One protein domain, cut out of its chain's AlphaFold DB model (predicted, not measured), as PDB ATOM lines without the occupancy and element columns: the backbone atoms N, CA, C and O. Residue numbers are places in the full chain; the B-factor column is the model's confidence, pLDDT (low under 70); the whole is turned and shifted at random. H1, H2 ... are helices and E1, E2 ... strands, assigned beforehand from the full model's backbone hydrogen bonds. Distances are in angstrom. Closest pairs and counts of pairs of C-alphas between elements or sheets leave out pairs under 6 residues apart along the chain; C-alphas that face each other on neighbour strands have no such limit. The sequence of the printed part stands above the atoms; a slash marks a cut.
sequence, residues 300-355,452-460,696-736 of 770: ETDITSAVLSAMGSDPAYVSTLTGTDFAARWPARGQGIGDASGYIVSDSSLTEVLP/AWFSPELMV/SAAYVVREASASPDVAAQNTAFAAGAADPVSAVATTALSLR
ATOM      1  N   GLU A 300     178.841 145.618 139.263       89.62
ATOM      2  CA  GLU A 300     177.385 145.691 139.253       89.62
ATOM      3  C   GLU A 300     176.881 145.729 137.814       89.62
ATOM      4  O   GLU A 300     177.524 146.307 136.934       89.62
ATOM      5  N   THR A 301     175.725 145.117 137.582       90.56
ATOM      6  CA  THR A 301     175.089 145.044 136.268       90.56
ATOM      7  C   THR A 301     173.626 145.421 136.394       90.56
ATOM      8  O   THR A 301     172.896 144.853 137.207       90.56
ATOM      9  N   ASP A 302     173.183 146.349 135.555       90.19
ATOM     10  CA  ASP A 302     171.767 146.661 135.410       90.19
ATOM     11  C   ASP A 302     171.087 145.584 134.551       90.19
ATOM     12  O   ASP A 302     171.387 145.439 133.366       90.19
ATOM     13  N   ILE A 303     170.168 144.818 135.145       89.44
ATOM     14  CA  ILE A 303     169.395 143.773 134.458       89.44
ATOM     15  C   ILE A 303     167.955 144.204 134.152       89.44
ATOM     16  O   ILE A 303     167.155 143.400 133.668       89.44
ATOM     17  N   THR A 304     167.621 145.477 134.374       87.81
ATOM     18  CA  THR A 304     166.280 146.044 134.167       87.81
ATOM     19  C   THR A 304     165.782 145.812 132.742       87.81
ATOM     20  O   THR A 304     164.642 145.398 132.535       87.81
ATOM     21  N   SER A 305     166.659 145.985 131.749       85.50
ATOM     22  CA  SER A 305     166.338 145.750 130.335       85.50
ATOM     23  C   SER A 305     165.906 144.305 130.045       85.50
ATOM     24  O   SER A 305     164.974 144.082 129.270       85.50
ATOM     25  N   ALA A 306     166.519 143.320 130.710       85.88
ATOM     26  CA  ALA A 306     166.142 141.917 130.575       85.88
ATOM     27  C   ALA A 306     164.762 141.650 131.198       85.88
ATOM     28  O   ALA A 306     163.938 140.961 130.594       85.88
ATOM     29  N   VAL A 307     164.468 142.257 132.353       84.94
ATOM     30  CA  VAL A 307     163.149 142.155 133.001       84.94
ATOM     31  C   VAL A 307     162.050 142.790 132.144       84.94
ATOM     32  O   VAL A 307     160.995 142.184 131.953       84.94
ATOM     33  N   LEU A 308     162.307 143.972 131.574       83.00
ATOM     34  CA  LEU A 308     161.383 144.653 130.659       83.00
ATOM     35  C   LEU A 308     161.087 143.787 129.427       83.00
ATOM     36  O   LEU A 308     159.926 143.604 129.055       83.00
ATOM     37  N   SER A 309     162.125 143.182 128.839       81.12
ATOM     38  CA  SER A 309     161.971 142.297 127.679       81.12
ATOM     39  C   SER A 309     161.144 141.040 127.981       81.12
ATOM     40  O   SER A 309     160.382 140.591 127.127       81.12
ATOM     41  N   ALA A 310     161.238 140.510 129.203       80.25
ATOM     42  CA  ALA A 310     160.538 139.299 129.624       80.25
ATOM     43  C   ALA A 310     159.036 139.499 129.878       80.25
ATOM     44  O   ALA A 310     158.287 138.524 129.867       80.25
ATOM     45  N   MET A 311     158.602 140.738 130.139       73.62
ATOM     46  CA  MET A 311     157.221 141.066 130.517       73.62
ATOM     47  C   MET A 311     156.392 141.687 129.369       73.62
ATOM     48  O   MET A 311     155.166 141.617 129.439       73.62
ATOM     49  N   GLY A 312     157.021 142.262 128.323       63.59
ATOM     50  CA  GLY A 312     156.365 142.911 127.158       63.59
ATOM     51  C   GLY A 312     155.450 144.105 127.524       63.59
ATOM     52  O   GLY A 312     155.105 144.310 128.680       63.59
ATOM     53  N   SER A 313     154.952 144.994 126.656       51.41
ATOM     54  CA  SER A 313     155.206 145.416 125.265       51.41
ATOM     55  C   SER A 313     155.602 146.910 125.214       51.41
ATOM     56  O   SER A 313     155.600 147.527 124.150       51.41
ATOM     57  N   ASP A 314     155.853 147.510 126.378       59.78
ATOM     58  CA  ASP A 314     156.242 148.905 126.553       59.78
ATOM     59  C   ASP A 314     157.717 148.929 126.988       59.78
ATOM     60  O   ASP A 314     158.068 148.229 127.940       59.78
ATOM     61  N   PRO A 315     158.603 149.672 126.304       62.03
ATOM     62  CA  PRO A 315     160.018 149.718 126.659       62.03
ATOM     63  C   PRO A 315     160.291 150.340 128.037       62.03
ATOM     64  O   PRO A 315     161.420 150.239 128.505       62.03
ATOM     65  N   ALA A 316     159.306 150.990 128.671       65.12
ATOM     66  CA  ALA A 316     159.494 151.712 129.929       65.12
ATOM     67  C   ALA A 316     158.818 151.069 131.153       65.12
ATOM     68  O   ALA A 316     159.177 151.411 132.279       65.12
ATOM     69  N   TYR A 317     157.854 150.159 130.969       75.12
ATOM     70  CA  TYR A 317     157.018 149.676 132.074       75.12
ATOM     71  C   TYR A 317     156.746 148.179 132.013       75.12
ATOM     72  O   TYR A 317     156.521 147.604 130.950       75.12
ATOM     73  N   VAL A 318     156.660 147.566 133.192       77.06
ATOM     74  CA  VAL A 318     156.134 146.211 133.361       77.06
ATOM     75  C   VAL A 318     154.717 146.273 133.905       77.06
ATOM     76  O   VAL A 318     154.339 147.210 134.605       77.06
ATOM     77  N   SER A 319     153.905 145.271 133.591       74.81
ATOM     78  CA  SER A 319     152.509 145.274 134.017       74.81
ATOM     79  C   SER A 319     152.010 143.884 134.366       74.81
ATOM     80  O   SER A 319     152.455 142.891 133.794       74.81
ATOM     81  N   THR A 320     151.080 143.817 135.310       76.75
ATOM     82  CA  THR A 320     150.530 142.558 135.818       76.75
ATOM     83  C   THR A 320     149.103 142.769 136.319       76.75
ATOM     84  O   THR A 320     148.716 143.876 136.698       76.75
ATOM     85  N   LEU A 321     148.312 141.697 136.319       73.69
ATOM     86  CA  LEU A 321     146.983 141.665 136.933       73.69
ATOM     87  C   LEU A 321     147.044 141.331 138.437       73.69
ATOM     88  O   LEU A 321     146.051 141.487 139.142       73.69
ATOM     89  N   THR A 322     148.214 140.926 138.948       77.06
ATOM     90  CA  THR A 322     148.458 140.602 140.363       77.06
ATOM     91  C   THR A 322     149.492 141.546 140.978       77.06
ATOM     92  O   THR A 322     150.531 141.107 141.464       77.06
ATOM     93  N   GLY A 323     149.230 142.858 140.932       74.44
ATOM     94  CA  GLY A 323     150.185 143.897 141.345       74.44
ATOM     95  C   GLY A 323     150.695 143.764 142.784       74.44
ATOM     96  O   GLY A 323     151.901 143.808 143.004       74.44
ATOM     97  N   THR A 324     149.803 143.536 143.753       78.88
ATOM     98  CA  THR A 324     150.174 143.396 145.174       78.88
ATOM     99  C   THR A 324     151.077 142.185 145.418       78.88
ATOM    100  O   THR A 324     152.096 142.305 146.095       78.88
ATOM    101  N   ASP A 325     150.741 141.032 144.833       81.81
ATOM    102  CA  ASP A 325     151.532 139.804 144.979       81.81
ATOM    103  C   ASP A 325     152.875 139.899 144.249       81.81
ATOM    104  O   ASP A 325     153.885 139.395 144.736       81.81
ATOM    105  N   PHE A 326     152.891 140.554 143.086       82.69
ATOM    106  CA  PHE A 326     154.102 140.782 142.307       82.69
ATOM    107  C   PHE A 326     155.073 141.705 143.052       82.69
ATOM    108  O   PHE A 326     156.242 141.362 143.198       82.69
ATOM    109  N   ALA A 327     154.579 142.820 143.602       83.62
ATOM    110  CA  ALA A 327     155.384 143.734 144.405       83.62
ATOM    111  C   ALA A 327     155.911 143.072 145.689       83.62
ATOM    112  O   ALA A 327     157.063 143.277 146.057       83.62
ATOM    113  N   ALA A 328     155.108 142.221 146.339       84.81
ATOM    114  CA  ALA A 328     155.529 141.488 147.533       84.81
ATOM    115  C   ALA A 328     156.617 140.431 147.260       84.81
ATOM    116  O   ALA A 328     157.354 140.065 148.174       84.81
ATOM    117  N   ARG A 329     156.715 139.921 146.024       85.88
ATOM    118  CA  ARG A 329     157.709 138.916 145.596       85.88
ATOM    119  C   ARG A 329     158.883 139.516 144.820       85.88
ATOM    120  O   ARG A 329     159.730 138.764 144.338       85.88
ATOM    121  N   TRP A 330     158.925 140.838 144.675       86.88
ATOM    122  CA  TRP A 330     160.007 141.525 143.984       86.88
ATOM    123  C   TRP A 330     161.337 141.337 144.739       86.88
ATOM    124  O   TRP A 330     161.331 141.403 145.972       86.88
ATOM    125  N   PRO A 331     162.471 141.095 144.050       87.88
ATOM    126  CA  PRO A 331     163.750 140.861 144.716       87.88
ATOM    127  C   PRO A 331     164.154 142.034 145.613       87.88
ATOM    128  O   PRO A 331     164.205 143.177 145.163       87.88
ATOM    129  N   ALA A 332     164.457 141.761 146.880       86.88
ATOM    130  CA  ALA A 332     164.876 142.786 147.831       86.88
ATOM    131  C   ALA A 332     166.391 143.018 147.776       86.88
ATOM    132  O   ALA A 332     167.169 142.107 147.491       86.88
ATOM    133  N   ARG A 333     166.832 144.233 148.117       88.56
ATOM    134  CA  ARG A 333     168.258 144.552 148.252       88.56
ATOM    135  C   ARG A 333     168.948 143.604 149.242       88.56
ATOM    136  O   ARG A 333     168.442 143.372 150.336       88.56
ATOM    137  N   GLY A 334     170.114 143.084 148.862       81.81
ATOM    138  CA  GLY A 334     170.889 142.118 149.645       81.81
ATOM    139  C   GLY A 334     170.428 140.662 149.501       81.81
ATOM    140  O   GLY A 334     171.070 139.768 150.048       81.81
ATOM    141  N   GLN A 335     169.349 140.397 148.762       84.81
ATOM    142  CA  GLN A 335     168.902 139.038 148.469       84.81
ATOM    143  C   GLN A 335     169.799 138.398 147.394       84.81
ATOM    144  O   GLN A 335     170.089 139.017 146.371       84.81
ATOM    145  N   GLY A 336     170.223 137.149 147.606       80.50
ATOM    146  CA  GLY A 336     170.883 136.350 146.567       80.50
ATOM    147  C   GLY A 336     169.883 135.889 145.502       80.50
ATOM    148  O   GLY A 336     168.766 135.488 145.837       80.50
ATOM    149  N   ILE A 337     170.265 135.941 144.222       74.38
ATOM    150  CA  ILE A 337     169.405 135.486 143.114       74.38
ATOM    151  C   ILE A 337     169.815 134.074 142.690       74.38
ATOM    152  O   ILE A 337     170.795 133.903 141.971       74.38
ATOM    153  N   GLY A 338     169.031 133.071 143.087       66.44
ATOM    154  CA  GLY A 338     169.305 131.655 142.815       66.44
ATOM    155  C   GLY A 338     170.316 131.034 143.784       66.44
ATOM    156  O   GLY A 338     171.097 131.732 144.430       66.44
ATOM    157  N   ASP A 339     170.300 129.707 143.892       61.50
ATOM    158  CA  ASP A 339     171.229 128.973 144.752       61.50
ATOM    159  C   ASP A 339     172.622 128.937 144.093       61.50
ATOM    160  O   ASP A 339     172.762 128.477 142.961       61.50
ATOM    161  N   ALA A 340     173.652 129.431 144.790       61.41
ATOM    162  CA  ALA A 340     175.064 129.391 144.368       61.41
ATOM    163  C   ALA A 340     175.421 130.120 143.048       61.41
ATOM    164  O   ALA A 340     176.428 129.809 142.417       61.41
ATOM    165  N   SER A 341     174.633 131.115 142.633       67.12
ATOM    166  CA  SER A 341     174.873 131.863 141.386       67.12
ATOM    167  C   SER A 341     176.030 132.871 141.461       67.12
ATOM    168  O   SER A 341     176.573 133.230 140.419       67.12
ATOM    169  N   GLY A 342     176.395 133.326 142.667       75.38
ATOM    170  CA  GLY A 342     177.397 134.379 142.891       75.38
ATOM    171  C   GLY A 342     176.868 135.817 142.751       75.38
ATOM    172  O   GLY A 342     177.662 136.754 142.805       75.38
ATOM    173  N   TYR A 343     175.548 136.005 142.596       86.38
ATOM    174  CA  TYR A 343     174.913 137.324 142.456       86.38
ATOM    175  C   TYR A 343     174.112 137.731 143.692       86.38
ATOM    176  O   TYR A 343     173.390 136.923 144.284       86.38
ATOM    177  N   ILE A 344     174.164 139.021 144.018       87.69
ATOM    178  CA  ILE A 344     173.382 139.660 145.082       87.69
ATOM    179  C   ILE A 344     172.689 140.890 144.498       87.69
ATOM    180  O   ILE A 344     173.283 141.632 143.724       87.69
ATOM    181  N   VAL A 345     171.438 141.145 144.873       88.88
ATOM    182  CA  VAL A 345     170.738 142.381 144.491       88.88
ATOM    183  C   VAL A 345     171.415 143.582 145.162       88.88
ATOM    184  O   VAL A 345     171.358 143.709 146.390       88.88
ATOM    185  N   SER A 346     172.049 144.463 144.382       89.00
ATOM    186  CA  SER A 346     172.724 145.665 144.896       89.00
ATOM    187  C   SER A 346     171.755 146.823 145.080       89.00
ATOM    188  O   SER A 346     171.766 147.466 146.137       89.00
ATOM    189  N   ASP A 347     170.885 147.025 144.094       88.19
ATOM    190  CA  ASP A 347     169.796 147.988 144.122       88.19
ATOM    191  C   ASP A 347     168.531 147.392 143.505       88.19
ATOM    192  O   ASP A 347     168.576 146.554 142.600       88.19
ATOM    193  N   SER A 348     167.390 147.783 144.055       90.50
ATOM    194  CA  SER A 348     166.091 147.277 143.641       90.50
ATOM    195  C   SER A 348     165.012 148.293 143.961       90.50
ATOM    196  O   SER A 348     164.775 148.625 145.127       90.50
ATOM    197  N   SER A 349     164.329 148.753 142.918       86.62
ATOM    198  CA  SER A 349     163.176 149.627 143.039       86.62
ATOM    199  C   SER A 349     162.035 149.114 142.161       86.62
ATOM    200  O   SER A 349     162.221 148.618 141.050       86.62
ATOM    201  N   LEU A 350     160.820 149.178 142.696       85.12
ATOM    202  CA  LEU A 350     159.606 148.860 141.960       85.12
ATOM    203  C   LEU A 350     158.578 149.931 142.297       85.12
ATOM    204  O   LEU A 350     157.917 149.879 143.334       85.12
ATOM    205  N   THR A 351     158.480 150.938 141.434       83.81
ATOM    206  CA  THR A 351     157.578 152.070 141.658       83.81
ATOM    207  C   THR A 351     156.302 151.855 140.864       83.81
ATOM    208  O   THR A 351     156.359 151.682 139.647       83.81
ATOM    209  N   GLU A 352     155.149 151.862 141.535       77.00
ATOM    210  CA  GLU A 352     153.853 151.847 140.854       77.00
ATOM    211  C   GLU A 352     153.673 153.171 140.108       77.00
ATOM    212  O   GLU A 352     153.750 154.255 140.691       77.00
ATOM    213  N   VAL A 353     153.460 153.082 138.800       70.25
ATOM    214  CA  VAL A 353     153.267 154.238 137.931       70.25
ATOM    215  C   VAL A 353     151.867 154.145 137.362       70.25
ATOM    216  O   VAL A 353     151.462 153.114 136.842       70.25
ATOM    217  N   LEU A 354     151.116 155.237 137.418       60.91
ATOM    218  CA  LEU A 354     149.932 155.358 136.580       60.91
ATOM    219  C   LEU A 354     150.440 155.718 135.185       60.91
ATOM    220  O   LEU A 354     151.067 156.776 135.069       60.91
ATOM    221  N   PRO A 355     150.230 154.891 134.143       51.59
ATOM    222  CA  PRO A 355     150.634 155.280 132.807       51.59
ATOM    223  C   PRO A 355     149.923 156.594 132.493       51.59
ATOM    224  O   PRO A 355     148.694 156.656 132.406       51.59
ATOM    225  N   ALA A 452     147.922 146.663 137.061       75.00
ATOM    226  CA  ALA A 452     148.964 147.434 137.725       75.00
ATOM    227  C   ALA A 452     150.148 147.630 136.772       75.00
ATOM    228  O   ALA A 452     150.505 146.712 136.023       75.00
ATOM    229  N   TRP A 453     150.750 148.815 136.812       79.19
ATOM    230  CA  TRP A 453     151.911 149.188 136.007       79.19
ATOM    231  C   TRP A 453     153.040 149.623 136.933       79.19
ATOM    232  O   TRP A 453     152.825 150.381 137.878       79.19
ATOM    233  N   PHE A 454     154.245 149.145 136.654       80.81
ATOM    234  CA  PHE A 454     155.422 149.426 137.457       80.81
ATOM    235  C   PHE A 454     156.582 149.874 136.575       80.81
ATOM    236  O   PHE A 454     156.768 149.366 135.468       80.81
ATOM    237  N   SER A 455     157.379 150.801 137.097       83.19
ATOM    238  CA  SER A 455     158.719 151.109 136.603       83.19
ATOM    239  C   SER A 455     159.714 150.320 137.457       83.19
ATOM    240  O   SER A 455     159.883 150.673 138.630       83.19
ATOM    241  N   PRO A 456     160.300 149.226 136.937       86.31
ATOM    242  CA  PRO A 456     161.286 148.456 137.673       86.31
ATOM    243  C   PRO A 456     162.679 149.061 137.520       86.31
ATOM    244  O   PRO A 456     163.020 149.606 136.473       86.31
ATOM    245  N   GLU A 457     163.496 148.871 138.539       87.75
ATOM    246  CA  GLU A 457     164.941 149.038 138.505       87.75
ATOM    247  C   GLU A 457     165.527 147.857 139.265       87.75
ATOM    248  O   GLU A 457     165.128 147.574 140.399       87.75
ATOM    249  N   LEU A 458     166.416 147.110 138.619       88.75
ATOM    250  CA  LEU A 458     167.023 145.941 139.230       88.75
ATOM    251  C   LEU A 458     168.492 145.853 138.845       88.75
ATOM    252  O   LEU A 458     168.839 145.532 137.706       88.75
ATOM    253  N   MET A 459     169.345 146.092 139.835       90.50
ATOM    254  CA  MET A 459     170.788 145.976 139.718       90.50
ATOM    255  C   MET A 459     171.288 144.781 140.521       90.50
ATOM    256  O   MET A 459     170.867 144.529 141.654       90.50
ATOM    257  N   VAL A 460     172.204 144.032 139.919       89.75
ATOM    258  CA  VAL A 460     172.835 142.873 140.549       89.75
ATOM    259  C   VAL A 460     174.328 143.119 140.694       89.75
ATOM    260  O   VAL A 460     175.019 143.378 139.713       89.75
ATOM    261  N   SER A 696     177.019 143.743 130.631       89.00
ATOM    262  CA  SER A 696     175.866 143.543 129.758       89.00
ATOM    263  C   SER A 696     174.774 142.690 130.405       89.00
ATOM    264  O   SER A 696     174.959 141.499 130.679       89.00
ATOM    265  N   ALA A 697     173.569 143.259 130.514       86.12
ATOM    266  CA  ALA A 697     172.364 142.540 130.933       86.12
ATOM    267  C   ALA A 697     172.127 141.252 130.121       86.12
ATOM    268  O   ALA A 697     171.767 140.223 130.686       86.12
ATOM    269  N   ALA A 698     172.367 141.294 128.806       86.94
ATOM    270  CA  ALA A 698     172.146 140.169 127.895       86.94
ATOM    271  C   ALA A 698     173.151 139.022 128.090       86.94
ATOM    272  O   ALA A 698     172.877 137.880 127.724       86.94
ATOM    273  N   TYR A 699     174.329 139.316 128.643       88.69
ATOM    274  CA  TYR A 699     175.335 138.305 128.943       88.69
ATOM    275  C   TYR A 699     175.102 137.653 130.314       88.69
ATOM    276  O   TYR A 699     175.243 136.428 130.453       88.69
ATOM    277  N   VAL A 700     174.738 138.475 131.306       88.06
ATOM    278  CA  VAL A 700     174.449 138.061 132.686       88.06
ATOM    279  C   VAL A 700     173.135 137.286 132.770       88.06
ATOM    280  O   VAL A 700     173.085 136.234 133.408       88.06
ATOM    281  N   VAL A 701     172.082 137.754 132.098       89.12
ATOM    282  CA  VAL A 701     170.768 137.103 132.075       89.12
ATOM    283  C   VAL A 701     170.679 136.187 130.859       89.12
ATOM    284  O   VAL A 701     170.554 136.646 129.728       89.12
ATOM    285  N   ARG A 702     170.734 134.871 131.083       87.31
ATOM    286  CA  ARG A 702     170.638 133.873 130.006       87.31
ATOM    287  C   ARG A 702     169.215 133.703 129.504       87.31
ATOM    288  O   ARG A 702     169.001 133.561 128.306       87.31
ATOM    289  N   GLU A 703     168.265 133.653 130.430       85.94
ATOM    290  CA  GLU A 703     166.842 133.502 130.139       85.94
ATOM    291  C   GLU A 703     166.061 134.368 131.128       85.94
ATOM    292  O   GLU A 703     166.326 134.344 132.332       85.94
ATOM    293  N   ALA A 704     165.100 135.133 130.626       85.88
ATOM    294  CA  ALA A 704     164.147 135.868 131.440       85.88
ATOM    295  C   ALA A 704     162.753 135.632 130.867       85.88
ATOM    296  O   ALA A 704     162.529 135.792 129.669       85.88
ATOM    297  N   SER A 705     161.821 135.223 131.719       84.75
ATOM    298  CA  SER A 705     160.442 134.961 131.316       84.75
ATOM    299  C   SER A 705     159.482 135.333 132.431       84.75
ATOM    300  O   SER A 705     159.765 135.070 133.602       84.75
ATOM    301  N   ALA A 706     158.322 135.867 132.066       81.06
ATOM    302  CA  ALA A 706     157.206 136.056 132.975       81.06
ATOM    303  C   ALA A 706     156.051 135.126 132.591       81.06
ATOM    304  O   ALA A 706     155.700 135.022 131.417       81.06
ATOM    305  N   SER A 707     155.456 134.440 133.569       79.88
ATOM    306  CA  SER A 707     154.310 133.563 133.317       79.88
ATOM    307  C   SER A 707     153.302 133.571 134.473       79.88
ATOM    308  O   SER A 707     153.717 133.465 135.628       79.88
ATOM    309  N   PRO A 708     151.986 133.640 134.192       71.94
ATOM    310  CA  PRO A 708     151.403 133.995 132.898       71.94
ATOM    311  C   PRO A 708     151.500 135.512 132.660       71.94
ATOM    312  O   PRO A 708     151.250 136.303 133.577       71.94
ATOM    313  N   ASP A 709     151.862 135.912 131.439       71.44
ATOM    314  CA  ASP A 709     151.894 137.319 131.026       71.44
ATOM    315  C   ASP A 709     150.473 137.865 130.788       71.44
ATOM    316  O   ASP A 709     149.489 137.122 130.700       71.44
ATOM    317  N   VAL A 710     150.340 139.191 130.700       70.31
ATOM    318  CA  VAL A 710     149.022 139.830 130.548       70.31
ATOM    319  C   VAL A 710     148.339 139.390 129.244       70.31
ATOM    320  O   VAL A 710     147.124 139.212 129.222       70.31
ATOM    321  N   ALA A 711     149.092 139.155 128.165       67.25
ATOM    322  CA  ALA A 711     148.535 138.716 126.886       67.25
ATOM    323  C   ALA A 711     147.972 137.281 126.940       67.25
ATOM    324  O   ALA A 711     146.874 137.030 126.428       67.25
ATOM    325  N   ALA A 712     148.668 136.349 127.596       67.06
ATOM    326  CA  ALA A 712     148.201 134.983 127.806       67.06
ATOM    327  C   ALA A 712     146.982 134.947 128.730       67.06
ATOM    328  O   ALA A 712     146.019 134.244 128.426       67.06
ATOM    329  N   GLN A 713     146.974 135.744 129.805       68.12
ATOM    330  CA  GLN A 713     145.801 135.853 130.679       68.12
ATOM    331  C   GLN A 713     144.594 136.427 129.922       68.12
ATOM    332  O   GLN A 713     143.509 135.854 129.982       68.12
ATOM    333  N   ASN A 714     144.788 137.468 129.106       66.94
ATOM    334  CA  ASN A 714     143.730 138.031 128.258       66.94
ATOM    335  C   ASN A 714     143.154 137.003 127.275       66.94
ATOM    336  O   ASN A 714     141.941 136.943 127.072       66.94
ATOM    337  N   THR A 715     144.015 136.171 126.691       66.06
ATOM    338  CA  THR A 715     143.603 135.098 125.776       66.06
ATOM    339  C   THR A 715     142.834 133.997 126.516       66.06
ATOM    340  O   THR A 715     141.825 133.507 126.009       66.06
ATOM    341  N   ALA A 716     143.256 133.645 127.735       64.00
ATOM    342  CA  ALA A 716     142.564 132.679 128.585       64.00
ATOM    343  C   ALA A 716     141.173 133.176 129.022       64.00
ATOM    344  O   ALA A 716     140.214 132.405 128.997       64.00
ATOM    345  N   PHE A 717     141.028 134.467 129.344       63.09
ATOM    346  CA  PHE A 717     139.719 135.060 129.639       63.09
ATOM    347  C   PHE A 717     138.788 135.032 128.421       63.09
ATOM    348  O   PHE A 717     137.609 134.713 128.561       63.09
ATOM    349  N   ALA A 718     139.316 135.293 127.219       58.84
ATOM    350  CA  ALA A 718     138.546 135.232 125.975       58.84
ATOM    351  C   ALA A 718     138.076 133.808 125.612       58.84
ATOM    352  O   ALA A 718     137.107 133.657 124.870       58.84
ATOM    353  N   ALA A 719     138.723 132.767 126.146       57.22
ATOM    354  CA  ALA A 719     138.396 131.362 125.896       57.22
ATOM    355  C   ALA A 719     137.273 130.790 126.796       57.22
ATOM    356  O   ALA A 719     136.946 129.610 126.668       57.22
ATOM    357  N   GLY A 720     136.657 131.601 127.670       52.53
ATOM    358  CA  GLY A 720     135.451 131.220 128.425       52.53
ATOM    359  C   GLY A 720     135.690 130.656 129.831       52.53
ATOM    360  O   GLY A 720     135.004 129.719 130.238       52.53
ATOM    361  N   ALA A 721     136.647 131.205 130.588       51.34
ATOM    362  CA  ALA A 721     136.848 130.841 131.995       51.34
ATOM    363  C   ALA A 721     135.561 131.053 132.831       51.34
ATOM    364  O   ALA A 721     134.936 132.108 132.754       51.34
ATOM    365  N   ALA A 722     135.178 130.054 133.642       45.16
ATOM    366  CA  ALA A 722     133.908 130.024 134.386       45.16
ATOM    367  C   ALA A 722     133.775 131.114 135.476       45.16
ATOM    368  O   ALA A 722     132.662 131.424 135.898       45.16
ATOM    369  N   ASP A 723     134.892 131.710 135.904       55.25
ATOM    370  CA  ASP A 723     134.956 132.928 136.715       55.25
ATOM    371  C   ASP A 723     136.272 133.681 136.400       55.25
ATOM    372  O   ASP A 723     137.356 133.142 136.638       55.25
ATOM    373  N   PRO A 724     136.224 134.912 135.851       52.38
ATOM    374  CA  PRO A 724     137.421 135.656 135.457       52.38
ATOM    375  C   PRO A 724     138.315 136.052 136.636       52.38
ATOM    376  O   PRO A 724     139.510 136.235 136.439       52.38
ATOM    377  N   VAL A 725     137.761 136.199 137.847       54.12
ATOM    378  CA  VAL A 725     138.521 136.645 139.028       54.12
ATOM    379  C   VAL A 725     139.345 135.498 139.605       54.12
ATOM    380  O   VAL A 725     140.525 135.682 139.893       54.12
ATOM    381  N   SER A 726     138.762 134.303 139.728       56.72
ATOM    382  CA  SER A 726     139.498 133.106 140.164       56.72
ATOM    383  C   SER A 726     140.434 132.531 139.094       56.72
ATOM    384  O   SER A 726     141.312 131.736 139.420       56.72
ATOM    385  N   ALA A 727     140.291 132.957 137.835       58.78
ATOM    386  CA  ALA A 727     141.186 132.597 136.738       58.78
ATOM    387  C   ALA A 727     142.449 133.482 136.633       58.78
ATOM    388  O   ALA A 727     143.341 133.159 135.845       58.78
ATOM    389  N   VAL A 728     142.559 134.572 137.410       66.50
ATOM    390  CA  VAL A 728     143.790 135.380 137.483       66.50
ATOM    391  C   VAL A 728     144.878 134.562 138.181       66.50
ATOM    392  O   VAL A 728     144.828 134.328 139.388       66.50
ATOM    393  N   ALA A 729     145.886 134.139 137.423       72.25
ATOM    394  CA  ALA A 729     147.060 133.472 137.973       72.25
ATOM    395  C   ALA A 729     148.138 134.496 138.352       72.25
ATOM    396  O   ALA A 729     148.367 135.477 137.639       72.25
ATOM    397  N   THR A 730     148.827 134.247 139.469       80.38
ATOM    398  CA  THR A 730     149.928 135.098 139.927       80.38
ATOM    399  C   THR A 730     151.035 135.153 138.881       80.38
ATOM    400  O   THR A 730     151.568 134.114 138.492       80.38
ATOM    401  N   THR A 731     151.411 136.359 138.455       81.44
ATOM    402  CA  THR A 731     152.560 136.545 137.563       81.44
ATOM    403  C   THR A 731     153.846 136.174 138.303       81.44
ATOM    404  O   THR A 731     154.193 136.796 139.307       81.44
ATOM    405  N   ALA A 732     154.563 135.167 137.806       81.75
ATOM    406  CA  ALA A 732     155.883 134.787 138.289       81.75
ATOM    407  C   ALA A 732     156.962 135.268 137.310       81.75
ATOM    408  O   ALA A 732     156.913 134.937 136.126       81.75
ATOM    409  N   LEU A 733     157.943 136.021 137.816       84.75
ATOM    410  CA  LEU A 733     159.158 136.376 137.084       84.75
ATOM    411  C   LEU A 733     160.213 135.293 137.327       84.75
ATOM    412  O   LEU A 733     160.564 135.009 138.470       84.75
ATOM    413  N   SER A 734     160.708 134.682 136.257       85.44
ATOM    414  CA  SER A 734     161.804 133.715 136.299       85.44
ATOM    415  C   SER A 734     163.014 134.293 135.583       85.44
ATOM    416  O   SER A 734     162.938 134.631 134.401       85.44
ATOM    417  N   LEU A 735     164.121 134.405 136.314       85.62
ATOM    418  CA  LEU A 735     165.406 134.879 135.817       85.62
ATOM    419  C   LEU A 735     166.424 133.753 135.954       85.62
ATOM    420  O   LEU A 735     166.644 133.233 137.048       85.62
ATOM    421  N   ARG A 736     167.062 133.390 134.847       87.06
ATOM    422  CA  ARG A 736     168.184 132.462 134.826       87.06
ATOM    423  C   ARG A 736     169.452 133.244 134.539       87.06
ATOM    424  O   ARG A 736     169.709 133.636 133.401       87.06
TER     425      ARG A 736
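What this domain is: This is residues 300 to 355, 452 to 460 and 696 to 736 of the 770 residues of an uncharacterized protein of Rhodospirillaceae bacterium (UniProt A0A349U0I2). A twisted sheet built on the long strands E3 and E4, with short E1 and E2 along the other side of E4, makes one side of the body; a two-stranded ribbon, E5 and E6, makes another, and H1 is wedged between E4 and E5. H2 is by E3 and E4 on the sheet's opposite face from H1, while H4 and the link after it form an arm at one end, where residues 718 to 723 stick out. The printed part has 106 residues, in the order E1 H1 E2 H2 E3 E4 H3 E5 H4 E6; the neighbour strands are antiparallel and the class is mixed, helices and strands. The whole is compact, with a radius of gyration of the C-alphas of 14.5 A, but elongated, spanning 45 by 29 by 22 A.

Where its parts are: E4, residues 452 to 460, is 24.5 A long, and E3, residues 343 to 352, is 25.6 A long and bends by 58 degrees at residue 346. E1, residues 300 to 302, begins at C-alpha 300 (177.385, 145.691, 139.253); E2 is residues 318 to 320. E5, residues 701 to 707, is 16.9 A long, and E6, residues 732 to 736, is 13.0 A long and ends at C-alpha 736 (168.184, 132.462, 134.826). H1 is residues 304 to 311, 11.0 A; H2, residues 323 to 328; H3, residues 697 to 700; and H4, residues 710 to 718, 12.3 A.

How they stand to each other: E1 and E2 lie on one side of E4 and E3 on the other side. N 457 and O 349 of E4 and E3 are 2.8 A apart, N 318 and O 454 of E2 and E4 2.9 A, and N 301 and O 460 of E1 and E4 2.8 A, within hydrogen-bond range. H1 is on this branched sheet at a height of 6.9 A, over none of its strands; its closest C-alphas to E4 are Thr 304 and Leu 458, 5.1 A. The closest C-alphas of H1 and E5 are Ala 310 and Ser 705, 4.7 A. E5 and E6 are antiparallel, with N 734 and O 705 2.8 A apart. H2 is on the opposite face at a height of 8.1 A. H3 only grazes the sheet and touches H1, C-alphas 697 and 306 being 6.3 A apart. H4 only grazes it too, only just, with 5 pairs of C-alphas within 10 A. In H1, H2 and H4 every O i to N i+4 pair is within hydrogen-bond range; H3 is too short for one.

The domain as a whole: The C-alphas of Glu 300 and Ala 722 are farthest apart, 46.5 A. Residues 356 to 451 and 461 to 695 are not printed; the gaps are 9.4 A and 11.2 A between C-alphas. The links H2 to E3 and H4 to E6 are long. Mean pLDDT of the printed part is 76.8, with residues 312 to 316, 338 to 341, 354 to 355 and 711 to 728 under 70.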